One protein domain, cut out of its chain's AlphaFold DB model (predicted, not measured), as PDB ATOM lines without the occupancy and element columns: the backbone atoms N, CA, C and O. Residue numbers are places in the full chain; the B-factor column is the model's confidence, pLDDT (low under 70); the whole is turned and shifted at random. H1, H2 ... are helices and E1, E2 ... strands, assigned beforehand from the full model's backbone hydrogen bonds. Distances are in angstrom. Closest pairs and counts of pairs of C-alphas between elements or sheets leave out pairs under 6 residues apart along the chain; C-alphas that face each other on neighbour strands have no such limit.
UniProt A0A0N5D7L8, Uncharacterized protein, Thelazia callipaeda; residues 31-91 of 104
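Overview. This is residues 31 to 91 of the 104 residues of an uncharacterized protein of Thelazia callipaeda (UniProt A0A0N5D7L8). A long, strongly twisted hairpin of E3 and E4 forms the core, with the short strands E1 and E2 beside opposite ends of E3. The short helix H1 packs over E2 at one end, and the long unnamed stretch of residues 44 to 56 leads from H1 to E1 at the other end. The printed part has 61 residues with one named helix and four named strands; along the chain H1 comes first, then E1, E2, E3 and E4, and in the branched sheet E3 is the antiparallel neighbour of E1, of E2 and of E4. The class is mixed, helices and strands, with under half of the residues in named elements. The whole is compact, with a radius of gyration of the C-alphas of 11.2 A and spans of 33 by 22 by 19 A.

Arrangement. E3, residues 72 to 79, has three antiparallel neighbours. E4, residues 82 to 87, lies on one side, with N 77 and O 84 at 2.9 A. On the other side are E1, residues 57 to 59, with N 58 and O 78 at 2.9 A, and E2, residues 65 to 67, with N 67 and O 72 at 2.9 A. E2, E3 and E4 make a meander, each strand the antiparallel neighbour of the one before. H1, residues 38 to 43, is on the sheet over E2, at a height over the sheet of 8.0 A; their closest C-alphas, of His 38 and Cys 66, are 4.7 A apart. It runs slantwise to the strands, only just, at 59 degrees to E2 on the local plane. In H1, 0 of 2 O i to N i+4 pairs and 2 of 3 O i to N i+3 pairs are within hydrogen-bond range.

Along the chain. E3 is 21.3 A long, from C-alpha 72 at (-80.145, -42.832, 210.067), and E4 17.0 A, ending at C-alpha 87 at (-86.900, -44.461, 206.982). E1 spans 7.0 A, E2 6.1 A and H1 10.3 A.

Size, cuts and confidence. The link H1 to E1 is long. The printed part has no cut, and no printed residue is under 70 in pLDDT.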
ATOM      1  N   LYS A  31     -89.015 -48.877 211.416       86.88
ATOM      2  CA  LYS A  31     -88.184 -48.419 212.532       86.88
ATOM      3  C   LYS A  31     -87.023 -47.570 212.022       86.88
ATOM      4  O   LYS A  31     -86.498 -47.812 210.937       86.88
ATOM      5  N   VAL A  32     -86.588 -46.615 212.840       88.56
ATOM      6  CA  VAL A  32     -85.361 -45.856 212.579       88.56
ATOM      7  C   VAL A  32     -84.167 -46.804 212.647       88.56
ATOM      8  O   VAL A  32     -83.966 -47.506 213.638       88.56
ATOM      9  N   VAL A  33     -83.363 -46.804 211.591       89.44
ATOM     10  CA  VAL A  33     -82.121 -47.574 211.501       89.44
ATOM     11  C   VAL A  33     -80.973 -46.597 211.666       89.44
ATOM     12  O   VAL A  33     -80.782 -45.751 210.797       89.44
ATOM     13  N   LYS A  34     -80.230 -46.693 212.770       93.06
ATOM     14  CA  LYS A  34     -79.057 -45.841 213.000       93.06
ATOM     15  C   LYS A  34     -77.920 -46.233 212.059       93.06
ATOM     16  O   LYS A  34     -77.710 -47.416 211.803       93.06
ATOM     17  N   CYS A  35     -77.182 -45.244 211.574       93.81
ATOM     18  CA  CYS A  35     -76.016 -45.457 210.728       93.81
ATOM     19  C   CYS A  35     -74.908 -44.452 211.058       93.81
ATOM     20  O   CYS A  35     -75.158 -43.268 211.289       93.81
ATOM     21  N   ASP A  36     -73.672 -44.941 211.028       90.88
ATOM     22  CA  ASP A  36     -72.466 -44.109 211.098       90.88
ATOM     23  C   ASP A  36     -71.826 -43.930 209.717       90.88
ATOM     24  O   ASP A  36     -71.172 -42.920 209.450       90.88
ATOM     25  N   THR A  37     -72.037 -44.904 208.830       91.12
ATOM     26  CA  THR A  37     -71.470 -44.986 207.485       91.12
ATOM     27  C   THR A  37     -72.536 -45.446 206.487       91.12
ATOM     28  O   THR A  37     -73.501 -46.128 206.837       91.12
ATOM     29  N   HIS A  38     -72.373 -45.067 205.216       90.75
ATOM     30  CA  HIS A  38     -73.331 -45.393 204.153       90.75
ATOM     31  C   HIS A  38     -73.470 -46.904 203.898       90.75
ATOM     32  O   HIS A  38     -74.552 -47.365 203.547       90.75
ATOM     33  N   GLU A  39     -72.408 -47.672 204.143       92.50
ATOM     34  CA  GLU A  39     -72.374 -49.135 204.010       92.50
ATOM     35  C   GLU A  39     -73.441 -49.858 204.844       92.50
ATOM     36  O   GLU A  39     -73.990 -50.852 204.375       92.50
ATOM     37  N   VAL A  40     -73.818 -49.319 206.011       90.25
ATOM     38  CA  VAL A  40     -74.903 -49.871 206.843       90.25
ATOM     39  C   VAL A  40     -76.233 -49.883 206.085       90.25
ATOM     40  O   VAL A  40     -77.053 -50.771 206.287       90.25
ATOM     41  N   CYS A  41     -76.451 -48.927 205.181       94.25
ATOM     42  CA  CYS A  41     -77.718 -48.771 204.473       94.25
ATOM     43  C   CYS A  41     -77.835 -49.640 203.210       94.25
ATOM     44  O   CYS A  41     -78.919 -49.696 202.631       94.25
ATOM     45  N   TYR A  42     -76.772 -50.339 202.784       91.69
ATOM     46  CA  TYR A  42     -76.810 -51.196 201.588       91.69
ATOM     47  C   TYR A  42     -77.745 -52.404 201.728       91.69
ATOM     48  O   TYR A  42     -78.334 -52.847 200.735       91.69
ATOM     49  N   ASP A  43     -77.945 -52.883 202.955       91.56
ATOM     50  CA  ASP A  43     -78.862 -53.985 203.271       91.56
ATOM     51  C   ASP A  43     -80.316 -53.526 203.452       91.56
ATOM     52  O   ASP A  43     -81.187 -54.320 203.821       91.56
ATOM     53  N   TYR A  44     -80.603 -52.255 203.174       93.12
ATOM     54  CA  TYR A  44     -81.924 -51.663 203.317       93.12
ATOM     55  C   TYR A  44     -82.482 -51.218 201.960       93.12
ATOM     56  O   TYR A  44     -81.756 -50.987 200.990       93.12
ATOM     57  N   ARG A  45     -83.807 -51.162 201.881       93.81
ATOM     58  CA  ARG A  45     -84.596 -50.770 200.712       93.81
ATOM     59  C   ARG A  45     -85.582 -49.682 201.102       93.81
ATOM     60  O   ARG A  45     -85.736 -49.349 202.278       93.81
ATOM     61  N   GLU A  46     -86.233 -49.094 200.116       93.75
ATOM     62  CA  GLU A  46     -87.321 -48.159 200.332       93.75
ATOM     63  C   GLU A  46     -88.443 -48.765 201.195       93.75
ATOM     64  O   GLU A  46     -88.594 -49.987 201.276       93.75
ATOM     65  N   PRO A  47     -89.267 -47.943 201.863       93.25
ATOM     66  CA  PRO A  47     -90.483 -48.437 202.492       93.25
ATOM     67  C   PRO A  47     -91.341 -49.250 201.523       93.25
ATOM     68  O   PRO A  47     -91.490 -48.879 200.362       93.25
ATOM     69  N   GLN A  48     -92.005 -50.294 202.021       90.81
ATOM     70  CA  GLN A  48     -92.917 -51.110 201.210       90.81
ATOM     71  C   GLN A  48     -94.008 -50.271 200.519       90.81
ATOM     72  O   GLN A  48     -94.406 -50.542 199.394       90.81
ATOM     73  N   THR A  49     -94.473 -49.204 201.172       90.44
ATOM     74  CA  THR A  49     -95.463 -48.264 200.622       90.44
ATOM     75  C   THR A  49     -94.903 -47.333 199.545       90.44
ATOM     76  O   THR A  49     -95.657 -46.570 198.951       90.44
ATOM     77  N   TRP A  50     -93.587 -47.325 199.338       92.25
ATOM     78  CA  TRP A  50     -92.893 -46.512 198.338       92.25
ATOM     79  C   TRP A  50     -92.366 -47.341 197.173       92.25
ATOM     80  O   TRP A  50     -91.899 -46.765 196.201       92.25
ATOM     81  N   CYS A  51     -92.487 -48.663 197.266       89.75
ATOM     82  CA  CYS A  51     -92.081 -49.620 196.249       89.75
ATOM     83  C   CYS A  51     -92.597 -49.250 194.852       89.75
ATOM     84  O   CYS A  51     -91.855 -49.231 193.874       89.75
ATOM     85  N   LYS A  52     -93.874 -48.850 194.789       89.62
ATOM     86  CA  LYS A  52     -94.491 -48.260 193.603       89.62
ATOM     87  C   LYS A  52     -94.736 -46.786 193.872       89.62
ATOM     88  O   LYS A  52     -95.385 -46.419 194.851       89.62
ATOM     89  N   LEU A  53     -94.184 -45.946 193.006       90.06
ATOM     90  CA  LEU A  53     -94.408 -44.511 193.061       90.06
ATOM     91  C   LEU A  53     -95.776 -44.157 192.477       90.06
ATOM     92  O   LEU A  53     -96.213 -44.739 191.488       90.06
ATOM     93  N   GLU A  54     -96.423 -43.155 193.067       90.88
ATOM     94  CA  GLU A  54     -97.624 -42.542 192.494       90.88
ATOM     95  C   GLU A  54     -97.275 -41.718 191.240       90.88
ATOM     96  O   GLU A  54     -96.143 -41.262 191.086       90.88
ATOM     97  N   GLU A  55     -98.260 -41.421 190.386       89.81
ATOM     98  CA  GLU A  55     -98.069 -40.717 189.096       89.81
ATOM     99  C   GLU A  55     -97.271 -39.394 189.198       89.81
ATOM    100  O   GLU A  55     -96.553 -39.005 188.279       89.81
ATOM    101  N   HIS A  56     -97.367 -38.696 190.331       92.38
ATOM    102  CA  HIS A  56     -96.714 -37.405 190.585       92.38
ATOM    103  C   HIS A  56     -95.403 -37.521 191.382       92.38
ATOM    104  O   HIS A  56     -94.875 -36.509 191.861       92.38
ATOM    105  N   GLN A  57     -94.906 -38.741 191.580       94.12
ATOM    106  CA  GLN A  57     -93.718 -39.027 192.369       94.12
ATOM    107  C   GLN A  57     -92.578 -39.520 191.491       94.12
ATOM    108  O   GLN A  57     -92.773 -40.164 190.466       94.12
ATOM    109  N   GLN A  58     -91.357 -39.193 191.902       94.00
ATOM    110  CA  GLN A  58     -90.145 -39.587 191.196       94.00
ATOM    111  C   GLN A  58     -89.056 -39.939 192.196       94.00
ATOM    112  O   GLN A  58     -88.853 -39.221 193.180       94.00
ATOM    113  N   TRP A  59     -88.320 -41.010 191.922       91.75
ATOM    114  CA  TRP A  59     -87.115 -41.314 192.674       91.75
ATOM    115  C   TRP A  59     -86.083 -40.206 192.496       91.75
ATOM    116  O   TRP A  59     -86.010 -39.538 191.460       91.75
ATOM    117  N   THR A  60     -85.301 -39.981 193.545       90.88
ATOM    118  CA  THR A  60     -84.048 -39.243 193.400       90.88
ATOM    119  C   THR A  60     -82.969 -40.183 192.865       90.88
ATOM    120  O   THR A  60     -83.162 -41.393 192.801       90.88
ATOM    121  N   ASP A  61     -81.801 -39.643 192.525       89.00
ATOM    122  CA  ASP A  61     -80.659 -40.455 192.084       89.00
ATOM    123  C   ASP A  61     -80.009 -41.255 193.237       89.00
ATOM    124  O   ASP A  61     -78.981 -41.908 193.048       89.00
ATOM    125  N   LYS A  62     -80.572 -41.180 194.451       88.81
ATOM    126  CA  LYS A  62     -80.092 -41.873 195.645       88.81
ATOM    127  C   LYS A  62     -81.069 -42.981 196.035       88.81
ATOM    128  O   LYS A  62     -82.255 -42.726 196.225       88.81
ATOM    129  N   GLY A  63     -80.540 -44.186 196.239       91.25
ATOM    130  CA  GLY A  63     -81.229 -45.222 197.012       91.25
ATOM    131  C   GLY A  63     -81.189 -44.916 198.513       91.25
ATOM    132  O   GLY A  63     -80.937 -43.782 198.919       91.25
ATOM    133  N   CYS A  64     -81.382 -45.934 199.350       94.62
ATOM    134  CA  CYS A  64     -81.170 -45.797 200.791       94.62
ATOM    135  C   CYS A  64     -79.750 -45.318 201.109       94.62
ATOM    136  O   CYS A  64     -78.764 -45.912 200.669       94.62
ATOM    137  N   PHE A  65     -79.638 -44.240 201.884       95.25
ATOM    138  CA  PHE A  65     -78.359 -43.662 202.272       95.25
ATOM    139  C   PHE A  65     -78.340 -43.243 203.737       95.25
ATOM    140  O   PHE A  65     -79.373 -42.944 204.332       95.25
ATOM    141  N   CYS A  66     -77.138 -43.223 204.313       95.62
ATOM    142  CA  CYS A  66     -76.940 -42.728 205.661       95.62
ATOM    143  C   CYS A  66     -76.984 -41.203 205.648       95.62
ATOM    144  O   CYS A  66     -76.108 -40.562 205.063       95.62
ATOM    145  N   ASP A  67     -78.005 -40.621 206.267       94.88
ATOM    146  CA  ASP A  67     -78.078 -39.180 206.431       94.88
ATOM    147  C   ASP A  67     -77.190 -38.740 207.592       94.88
ATOM    148  O   ASP A  67     -77.393 -39.131 208.739       94.88
ATOM    149  N   GLU A  68     -76.198 -37.900 207.306       90.56
ATOM    150  CA  GLU A  68     -75.206 -37.504 208.309       90.56
ATOM    151  C   GLU A  68     -75.793 -36.668 209.453       90.56
ATOM    152  O   GLU A  68     -75.217 -36.659 210.542       90.56
ATOM    153  N   LYS A  69     -76.922 -35.982 209.217       90.69
ATOM    154  CA  LYS A  69     -77.589 -35.135 210.216       90.69
ATOM    155  C   LYS A  69     -78.498 -35.959 211.123       90.69
ATOM    156  O   LYS A  69     -78.449 -35.794 212.334       90.69
ATOM    157  N   LEU A  70     -79.307 -36.842 210.539       90.81
ATOM    158  CA  LEU A  70     -80.230 -37.719 211.264       90.81
ATOM    159  C   LEU A  70     -79.540 -38.959 211.842       90.81
ATOM    160  O   LEU A  70     -80.116 -39.633 212.693       90.81
ATOM    161  N   LYS A  71     -78.324 -39.273 211.373       93.81
ATOM    162  CA  LYS A  71     -77.591 -40.504 211.699       93.81
ATOM    163  C   LYS A  71     -78.445 -41.751 211.482       93.81
ATOM    164  O   LYS A  71     -78.404 -42.695 212.272       93.81
ATOM    165  N   SER A  72     -79.233 -41.745 210.406       94.38
ATOM    166  CA  SER A  72     -80.145 -42.832 210.067       94.38
ATOM    167  C   SER A  72     -80.213 -43.127 208.570       94.38
ATOM    168  O   SER A  72     -79.949 -42.261 207.732       94.38
ATOM    169  N   CYS A  73     -80.551 -44.375 208.236       95.88
ATOM    170  CA  CYS A  73     -80.781 -44.791 206.857       95.88
ATOM    171  C   CYS A  73     -82.143 -44.286 206.375       95.88
ATOM    172  O   CYS A  73     -83.193 -44.764 206.820       95.88
ATOM    173  N   ILE A  74     -82.115 -43.351 205.429       95.88
ATOM    174  CA  ILE A  74     -83.308 -42.786 204.801       95.88
ATOM    175  C   ILE A  74     -83.250 -42.945 203.287       95.88
ATOM    176  O   ILE A  74     -82.187 -43.153 202.700       95.88
ATOM    177  N   ILE A  75     -84.402 -42.788 202.654       95.50
ATOM    178  CA  ILE A  75     -84.514 -42.631 201.209       95.50
ATOM    179  C   ILE A  75     -85.310 -41.371 200.884       95.50
ATOM    180  O   ILE A  75     -86.213 -40.985 201.628       95.50
ATOM    181  N   GLU A  76     -84.967 -40.730 199.768       96.00
ATOM    182  CA  GLU A  76     -85.593 -39.499 199.296       96.00
ATOM    183  C   GLU A  76     -86.329 -39.726 197.970       96.00
ATOM    184  O   GLU A  76     -85.802 -40.339 197.036       96.00
ATOM    185  N   ARG A  77     -87.529 -39.153 197.857       95.31
ATOM    186  CA  ARG A  77     -88.296 -39.072 196.607       95.31
ATOM    187  C   ARG A  77     -88.834 -37.665 196.399       95.31
ATOM    188  O   ARG A  77     -89.098 -36.934 197.354       95.31
ATOM    189  N   LYS A  78     -89.040 -37.275 195.148       95.12
ATOM    190  CA  LYS A  78     -89.798 -36.072 194.798       95.12
ATOM    191  C   LYS A  78     -91.279 -36.421 194.758       95.12
ATOM    192  O   LYS A  78     -91.649 -37.462 194.228       95.12
ATOM    193  N   SER A  79     -92.112 -35.545 195.301       93.88
ATOM    194  CA  SER A  79     -93.569 -35.627 195.239       93.88
ATOM    195  C   SER A  79     -94.101 -34.254 194.838       93.88
ATOM    196  O   SER A  79     -94.081 -33.300 195.624       93.88
ATOM    197  N   GLY A  80     -94.465 -34.111 193.561       89.88
ATOM    198  CA  GLY A  80     -94.697 -32.805 192.943       89.88
ATOM    199  C   GLY A  80     -93.480 -31.881 193.094       89.88
ATOM    200  O   GLY A  80     -92.384 -32.198 192.640       89.88
ATOM    201  N   ASN A  81     -93.664 -30.744 193.771       88.50
ATOM    202  CA  ASN A  81     -92.602 -29.754 194.004       88.50
ATOM    203  C   ASN A  81     -91.879 -29.924 195.351       88.50
ATOM    204  O   ASN A  81     -91.091 -29.060 195.736       88.50
ATOM    205  N   LYS A  82     -92.177 -30.991 196.101       91.62
ATOM    206  CA  LYS A  82     -91.600 -31.245 197.424       91.62
ATOM    207  C   LYS A  82     -90.615 -32.403 197.376       91.62
ATOM    208  O   LYS A  82     -90.836 -33.388 196.673       91.62
ATOM    209  N   LEU A  83     -89.560 -32.300 198.176       93.75
ATOM    210  CA  LEU A  83     -88.704 -33.432 198.505       93.75
ATOM    211  C   LEU A  83     -89.273 -34.104 199.756       93.75
ATOM    212  O   LEU A  83     -89.499 -33.433 200.759       93.75
ATOM    213  N   GLN A  84     -89.525 -35.403 199.685       95.56
ATOM    214  CA  GLN A  84     -89.986 -36.221 200.800       95.56
ATOM    215  C   GLN A  84     -88.903 -37.220 201.183       95.56
ATOM    216  O   GLN A  84     -88.168 -37.692 200.315       95.56
ATOM    217  N   TYR A  85     -88.836 -37.574 202.462       95.56
ATOM    218  CA  TYR A  85     -87.962 -38.640 202.934       95.56
ATOM    219  C   TYR A  85     -88.668 -39.557 203.929       95.56
ATOM    220  O   TYR A  85     -89.588 -39.139 204.630       95.56
ATOM    221  N   ALA A  86     -88.226 -40.808 203.985       95.69
ATOM    222  CA  ALA A  86     -88.733 -41.817 204.906       95.69
ATOM    223  C   ALA A  86     -87.602 -42.746 205.366       95.69
ATOM    224  O   ALA A  86     -86.558 -42.837 204.718       95.69
ATOM    225  N   ASN A  87     -87.826 -43.447 206.479       95.44
ATOM    226  CA  ASN A  87     -86.900 -44.461 206.982       95.44
ATOM    227  C   ASN A  87     -86.878 -45.675 206.052       95.44
ATOM    228  O   ASN A  87     -87.934 -46.168 205.648       95.44
ATOM    229  N   CYS A  88     -85.689 -46.195 205.769       95.25
ATOM    230  CA  CYS A  88     -85.549 -47.411 204.978       95.25
ATOM    231  C   CYS A  88     -86.073 -48.659 205.712       95.25
ATOM    232  O   CYS A  88     -86.084 -48.724 206.941       95.25
ATOM    233  N   ALA A  89     -86.492 -49.662 204.944       92.69
ATOM    234  CA  ALA A  89     -86.917 -50.975 205.420       92.69
ATOM    235  C   ALA A  89     -85.791 -52.012 205.242       92.69
ATOM    236  O   ALA A  89     -84.999 -51.890 204.306       92.69
ATOM    237  N   PRO A  90     -85.682 -53.038 206.104       91.06
ATOM    238  CA  PRO A  90     -84.757 -54.148 205.878       91.06
ATOM    239  C   PRO A  90     -85.036 -54.829 204.534       91.06
ATOM    240  O   PRO A  90     -86.192 -55.081 204.214       91.06
ATOM    241  N   SER A  91     -83.992 -55.175 203.775       88.12
ATOM    242  CA  SER A  91     -84.142 -55.923 202.513       88.12
ATOM    243  C   SER A  91     -84.678 -57.346 202.706       88.12
ATOM    244  O   SER A  91     -85.228 -57.942 201.783       88.12
TER     245      SER A  91